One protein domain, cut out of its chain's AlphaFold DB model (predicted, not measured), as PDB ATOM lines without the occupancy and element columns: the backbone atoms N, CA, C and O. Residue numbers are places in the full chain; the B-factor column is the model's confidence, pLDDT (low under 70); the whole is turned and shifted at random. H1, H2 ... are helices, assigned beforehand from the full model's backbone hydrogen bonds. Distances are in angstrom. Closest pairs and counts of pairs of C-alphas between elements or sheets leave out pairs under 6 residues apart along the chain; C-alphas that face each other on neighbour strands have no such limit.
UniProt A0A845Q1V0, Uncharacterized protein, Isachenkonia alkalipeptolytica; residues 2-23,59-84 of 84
ATOM      1  N   LYS A   2      37.785  36.732  24.956       52.41
ATOM      2  CA  LYS A   2      36.308  36.890  25.052       52.41
ATOM      3  C   LYS A   2      35.546  35.657  25.582       52.41
ATOM      4  O   LYS A   2      34.658  35.795  26.413       52.41
ATOM      5  N   LYS A   3      35.941  34.436  25.190       59.47
ATOM      6  CA  LYS A   3      35.327  33.180  25.682       59.47
ATOM      7  C   LYS A   3      35.447  32.986  27.204       59.47
ATOM      8  O   LYS A   3      34.573  32.372  27.807       59.47
ATOM      9  N   PHE A   4      36.516  33.507  27.816       56.62
ATOM     10  CA  PHE A   4      36.773  33.381  29.254       56.62
ATOM     11  C   PHE A   4      35.889  34.336  30.073       56.62
ATOM     12  O   PHE A   4      35.364  33.941  31.112       56.62
ATOM     13  N   LEU A   5      35.670  35.551  29.556       62.06
ATOM     14  CA  LEU A   5      34.834  36.592  30.169       62.06
ATOM     15  C   LEU A   5      33.333  36.339  29.959       62.06
ATOM     16  O   LEU A   5      32.532  36.641  30.835       62.06
ATOM     17  N   ASN A   6      32.950  35.727  28.836       66.19
ATOM     18  CA  ASN A   6      31.547  35.423  28.540       66.19
ATOM     19  C   ASN A   6      30.946  34.359  29.482       66.19
ATOM     20  O   ASN A   6      29.753  34.371  29.754       66.19
ATOM     21  N   ASN A   7      31.773  33.453  30.020       72.31
ATOM     22  CA  ASN A   7      31.339  32.399  30.947       72.31
ATOM     23  C   ASN A   7      31.732  32.715  32.406       72.31
ATOM     24  O   ASN A   7      32.206  31.839  33.150       72.31
ATOM     25  N   TRP A   8      31.641  33.997  32.782       77.75
ATOM     26  CA  TRP A   8      31.921  34.476  34.134       77.75
ATOM     27  C   TRP A   8      30.776  34.102  35.079       77.75
ATOM     28  O   TRP A   8      29.702  34.705  35.065       77.75
ATOM     29  N   ASN A   9      31.023  33.088  35.908       83.06
ATOM     30  CA  ASN A   9      30.064  32.574  36.881       83.06
ATOM     31  C   ASN A   9      30.394  33.071  38.288       83.06
ATOM     32  O   ASN A   9      31.555  33.328  38.607       83.06
ATOM     33  N   PHE A  10      29.378  33.114  39.151       81.62
ATOM     34  CA  PHE A  10      29.525  33.527  40.550       81.62
ATOM     35  C   PHE A  10      30.632  32.754  41.285       81.62
ATOM     36  O   PHE A  10      31.428  33.360  41.988       81.62
ATOM     37  N   GLY A  11      30.766  31.443  41.046       83.56
ATOM     38  CA  GLY A  11      31.834  30.641  41.656       83.56
ATOM     39  C   GLY A  11      33.250  31.110  41.292       83.56
ATOM     40  O   GLY A  11      34.122  31.148  42.154       83.56
ATOM     41  N   LYS A  12      33.481  31.546  40.045       84.75
ATOM     42  CA  LYS A  12      34.782  32.107  39.631       84.75
ATOM     43  C   LYS A  12      35.042  33.454  40.302       84.75
ATOM     44  O   LYS A  12      36.164  33.715  40.716       84.75
ATOM     45  N   HIS A  13      33.998  34.273  40.442       84.88
ATOM     46  CA  HIS A  13      34.073  35.551  41.153       84.88
ATOM     47  C   HIS A  13      34.395  35.353  42.634       84.88
ATOM     48  O   HIS A  13      35.258  36.037  43.169       84.88
ATOM     49  N   PHE A  14      33.750  34.376  43.272       87.44
ATOM     50  CA  PHE A  14      33.993  34.024  44.666       87.44
ATOM     51  C   PHE A  14      35.438  33.568  44.886       87.44
ATOM     52  O   PHE A  14      36.123  34.114  45.744       87.44
ATOM     53  N   ILE A  15      35.932  32.633  44.067       88.44
ATOM     54  CA  ILE A  15      37.319  32.154  44.154       88.44
ATOM     55  C   ILE A  15      38.302  33.310  43.954       88.44
ATOM     56  O   ILE A  15      39.246  33.445  44.726       88.44
ATOM     57  N   LEU A  16      38.064  34.174  42.963       88.19
ATOM     58  CA  LEU A  16      38.915  35.334  42.721       88.19
ATOM     59  C   LEU A  16      38.920  36.295  43.915       88.19
ATOM     60  O   LEU A  16      39.996  36.707  44.333       88.19
ATOM     61  N   CYS A  17      37.756  36.580  44.509       89.06
ATOM     62  CA  CYS A  17      37.644  37.430  45.697       89.06
ATOM     63  C   CYS A  17      38.397  36.849  46.903       89.06
ATOM     64  O   CYS A  17      39.071  37.587  47.624       89.06
ATOM     65  N   VAL A  18      38.310  35.535  47.122       88.06
ATOM     66  CA  VAL A  18      39.042  34.853  48.199       88.06
ATOM     67  C   VAL A  18      40.548  34.923  47.949       88.06
ATOM     68  O   VAL A  18      41.293  35.279  48.857       88.06
ATOM     69  N   MET A  19      41.001  34.664  46.719       87.88
ATOM     70  CA  MET A  19      42.421  34.748  46.356       87.88
ATOM     71  C   MET A  19      42.980  36.160  46.539       87.88
ATOM     72  O   MET A  19      44.052  36.321  47.120       87.88
ATOM     73  N   THR A  20      42.255  37.194  46.104       86.56
ATOM     74  CA  THR A  20      42.688  38.585  46.296       86.56
ATOM     75  C   THR A  20      42.692  38.984  47.765       86.56
ATOM     76  O   THR A  20      43.608  39.677  48.189       86.56
ATOM     77  N   SER A  21      41.719  38.524  48.558       85.06
ATOM     78  CA  SER A  21      41.667  38.816  49.999       85.06
ATOM     79  C   SER A  21      42.812  38.134  50.748       85.06
ATOM     80  O   SER A  21      43.463  38.759  51.577       85.06
ATOM     81  N   PHE A  22      43.112  36.878  50.410       85.00
ATOM     82  CA  PHE A  22      44.241  36.142  50.979       85.00
ATOM     83  C   PHE A  22      45.579  36.812  50.649       85.00
ATOM     84  O   PHE A  22      46.418  36.991  51.530       85.00
ATOM     85  N   LEU A  23      45.755  37.245  49.396       85.94
ATOM     86  CA  LEU A  23      46.940  37.990  48.975       85.94
ATOM     87  C   LEU A  23      47.063  39.329  49.720       85.94
ATOM     88  O   LEU A  23      48.161  39.701  50.122       85.94
ATOM     89  N   ALA A  59      38.212  43.053  61.066       78.38
ATOM     90  CA  ALA A  59      36.944  43.672  60.688       78.38
ATOM     91  C   ALA A  59      37.014  44.420  59.341       78.38
ATOM     92  O   ALA A  59      36.085  44.329  58.537       78.38
ATOM     93  N   VAL A  60      38.122  45.117  59.061       79.44
ATOM     94  CA  VAL A  60      38.330  45.841  57.795       79.44
ATOM     95  C   VAL A  60      38.487  44.853  56.643       79.44
ATOM     96  O   VAL A  60      37.848  45.018  55.606       79.44
ATOM     97  N   SER A  61      39.262  43.781  56.847       79.81
ATOM     98  CA  SER A  61      39.422  42.708  55.855       79.81
ATOM     99  C   SER A  61      38.077  42.065  55.490       79.81
ATOM    100  O   SER A  61      37.747  41.914  54.311       79.81
ATOM    101  N   MET A  62      37.235  41.785  56.491       81.62
ATOM    102  CA  MET A  62      35.910  41.211  56.257       81.62
ATOM    103  C   MET A  62      34.974  42.179  55.515       81.62
ATOM    104  O   MET A  62      34.254  41.761  54.607       81.62
ATOM    105  N   GLY A  63      35.030  43.476  55.833       85.06
ATOM    106  CA  GLY A  63      34.293  44.516  55.111       85.06
ATOM    107  C   GLY A  63      34.692  44.616  53.633       85.06
ATOM    108  O   GLY A  63      33.820  44.654  52.762       85.06
ATOM    109  N   VAL A  64      35.996  44.581  53.335       84.25
ATOM    110  CA  VAL A  64      36.517  44.576  51.956       84.25
ATOM    111  C   VAL A  64      36.035  43.341  51.193       84.25
ATOM    112  O   VAL A  64      35.603  43.463  50.046       84.25
ATOM    113  N   MET A  65      36.030  42.167  51.830       85.00
ATOM    114  CA  MET A  65      35.552  40.932  51.205       85.00
ATOM    115  C   MET A  65      34.059  41.004  50.848       85.00
ATOM    116  O   MET A  65      33.669  40.634  49.739       85.00
ATOM    117  N   ILE A  66      33.216  41.523  51.746       87.88
ATOM    118  CA  ILE A  66      31.773  41.689  51.494       87.88
ATOM    119  C   ILE A  66      31.535  42.685  50.351       87.88
ATOM    120  O   ILE A  66      30.745  42.405  49.444       87.88
ATOM    121  N   ALA A  67      32.244  43.816  50.347       88.25
ATOM    122  CA  ALA A  67      32.149  44.807  49.279       88.25
ATOM    123  C   ALA A  67      32.581  44.233  47.915       88.25
ATOM    124  O   ALA A  67      31.898  44.439  46.910       88.25
ATOM    125  N   ALA A  68      33.663  43.448  47.874       86.19
ATOM    126  CA  ALA A  68      34.140  42.783  46.660       86.19
ATOM    127  C   ALA A  68      33.123  41.770  46.098       86.19
ATOM    128  O   ALA A  68      32.946  41.662  44.879       86.19
ATOM    129  N   LEU A  69      32.402  41.064  46.972       87.69
ATOM    130  CA  LEU A  69      31.316  40.170  46.567       87.69
ATOM    131  C   LEU A  69      30.096  40.943  46.049       87.69
ATOM    132  O   LEU A  69      29.528  40.557  45.026       87.69
ATOM    133  N   ALA A  70      29.723  42.055  46.691       89.12
ATOM    134  CA  ALA A  70      28.617  42.910  46.247       89.12
ATOM    135  C   ALA A  70      28.851  43.491  44.838       89.12
ATOM    136  O   ALA A  70      27.913  43.655  44.055       89.12
ATOM    137  N   LEU A  71      30.116  43.716  44.469       87.88
ATOM    138  CA  LEU A  71      30.516  44.180  43.140       87.88
ATOM    139  C   LEU A  71      30.364  43.126  42.027       87.88
ATOM    140  O   LEU A  71      30.565  43.448  40.858       87.88
ATOM    141  N   TYR A  72      29.945  41.891  42.325       84.44
ATOM    142  CA  TYR A  72      29.702  40.869  41.301       84.44
ATOM    143  C   TYR A  72      28.732  41.331  40.200       84.44
ATOM    144  O   TYR A  72      28.998  41.141  39.012       84.44
ATOM    145  N   VAL A  73      27.606  41.942  40.582       83.38
ATOM    146  CA  VAL A  73      26.560  42.381  39.645       83.38
ATOM    147  C   VAL A  73      27.070  43.455  38.670       83.38
ATOM    148  O   VAL A  73      26.917  43.257  37.460       83.38
ATOM    149  N   PRO A  74      27.705  44.555  39.129       83.06
ATOM    150  CA  PRO A  74      28.265  45.552  38.218       83.06
ATOM    151  C   PRO A  74      29.443  45.014  37.397       83.06
ATOM    152  O   PRO A  74      29.549  45.327  36.214       83.06
ATOM    153  N   VAL A  75      30.292  44.148  37.957       83.12
ATOM    154  CA  VAL A  75      31.385  43.522  37.192       83.12
ATOM    155  C   VAL A  75      30.827  42.668  36.055       83.12
ATOM    156  O   VAL A  75      31.279  42.771  34.916       83.12
ATOM    157  N   LYS A  76      29.786  41.872  36.320       80.44
ATOM    158  CA  LYS A  76      29.137  41.054  35.293       80.44
ATOM    159  C   LYS A  76      28.504  41.902  34.187       80.44
ATOM    160  O   LYS A  76      28.580  41.526  33.018       80.44
ATOM    161  N   SER A  77      27.880  43.031  34.529       82.56
ATOM    162  CA  SER A  77      27.259  43.908  33.529       82.56
ATOM    163  C   SER A  77      28.297  44.599  32.639       82.56
ATOM    164  O   SER A  77      28.098  44.672  31.425       82.56
ATOM    165  N   LEU A  78      29.435  45.019  33.201       81.56
ATOM    166  CA  LEU A  78      30.564  45.574  32.450       81.56
ATOM    167  C   LEU A  78      31.207  44.539  31.524       81.56
ATOM    168  O   LEU A  78      31.457  44.833  30.356       81.56
ATOM    169  N   LEU A  79      31.415  43.311  32.007       79.56
ATOM    170  CA  LEU A  79      31.961  42.221  31.195       79.56
ATOM    171  C   LEU A  79      31.069  41.872  30.004       79.56
ATOM    172  O   LEU A  79      31.580  41.576  28.926       79.56
ATOM    173  N   LYS A  80      29.745  41.932  30.181       76.25
ATOM    174  CA  LYS A  80      28.800  41.708  29.084       76.25
ATOM    175  C   LYS A  80      28.922  42.798  28.013       76.25
ATOM    176  O   LYS A  80      29.057  42.462  26.843       76.25
ATOM    177  N   ARG A  81      28.974  44.073  28.421       77.44
ATOM    178  CA  ARG A  81      29.144  45.226  27.515       77.44
ATOM    179  C   ARG A  81      30.482  45.233  26.774       77.44
ATOM    180  O   ARG A  81      30.538  45.676  25.642       77.44
ATOM    181  N   ALA A  82      31.558  44.761  27.402       70.69
ATOM    182  CA  ALA A  82      32.884  44.705  26.781       70.69
ATOM    183  C   ALA A  82      33.050  43.545  25.774       70.69
ATOM    184  O   ALA A  82      34.047  43.483  25.049       70.69
ATOM    185  N   CYS A  83      32.129  42.577  25.781       61.69
ATOM    186  CA  CYS A  83      32.169  41.413  24.897       61.69
ATOM    187  C   CYS A  83      31.315  41.572  23.632       61.69
ATOM    188  O   CYS A  83      31.657  40.919  22.638       61.69
ATOM    189  N   GLU A  84      30.273  42.409  23.675       58.81
ATOM    190  CA  GLU A  84      29.574  42.947  22.493       58.81
ATOM    191  C   GLU A  84      30.553  43.735  21.602       58.81
ATOM    192  O   GLU A  84      30.473  43.560  20.367       58.81
TER     193      GLU A  84
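AT A GLANCE: This is residues 2 to 23 and 59 to 84 of the 84 residues of an uncharacterized protein of Isachenkonia alkalipeptolytica (UniProt A0A845Q1V0). Two stretches of helix run side by side as a rod: H3 and H4 follow each other end to end, with a change of direction at Leu 71, and make the length of one side, while H1, a three-residue link and H2 make the other. H2 packs on H3 and runs back against it, and the short H1 sits beside the far end of H4. The 48 printed residues hold four named helices in the order H1, H2, H3, H4 and no named strand, and the class is all helix. The whole is only just loose, close to compact, with a radius of gyration of the C-alphas of 11.8 A and spans of 39 by 16 by 14 A.

IN THESE COORDINATES: H1, residues 2 to 6, begins at C-alpha 2 at (36.308, 36.890, 25.052) and is 6.1 A long from first to last C-alpha. H2, residues 10 to 23, is the longest helix by residues and measures 19.9 A, ending at C-alpha 23 at (46.940, 37.990, 48.975). After the cut, H3, residues 59 to 70, measures 16.7 A and begins at C-alpha 59 at (36.944, 43.672, 60.688). H4, residues 72 to 83, measures 16.6 A and ends at C-alpha 83 at (32.169, 41.413, 24.897).

HOW THE PARTS SIT: H1 touches H4, which meets it with residues 79 to 83 alone; their closest C-alphas, those of Lys 2 and Cys 83, are 6.1 A apart. H1 and H2 are apart, and so are H1 and H3. H2 touches H3 at a shallow tilt of 27 degrees, opposite ways, and their closest C-alphas, those of Cys 17 and Ala 68, are 6.5 A apart. H2 and H4 are close but not clearly touching; their closest C-alphas, those of His 13 and Tyr 72, are 6.9 A apart. The lines of H2 and H4 stand about perpendicular, but only just, at 70.1 degrees. H3 and H4 meet only through their link. In H1, H2, H3 and H4 every pair of O i and N i+4 is within hydrogen-bond range.

THE WHOLE: The C-alphas farthest apart, those of Ala 59 and Glu 84, stand 38.9 A from each other, while the first and last printed C-alphas, those of Lys 2 and Glu 84, are 9.4 A apart. Residues 24 to 58 are not printed, and the C-alphas of Leu 23 and Ala 59 are 16.4 A apart across this cut. The links printed whole, H1 to H2 and H3 to H4, are tight; the link from H2 to H3 runs across the cut. Glu 84 is the chain's last residue. The mean pLDDT of the printed part is 80.0, and the model's confidence is under 70 at residues 2 to 6 and 83 to 84.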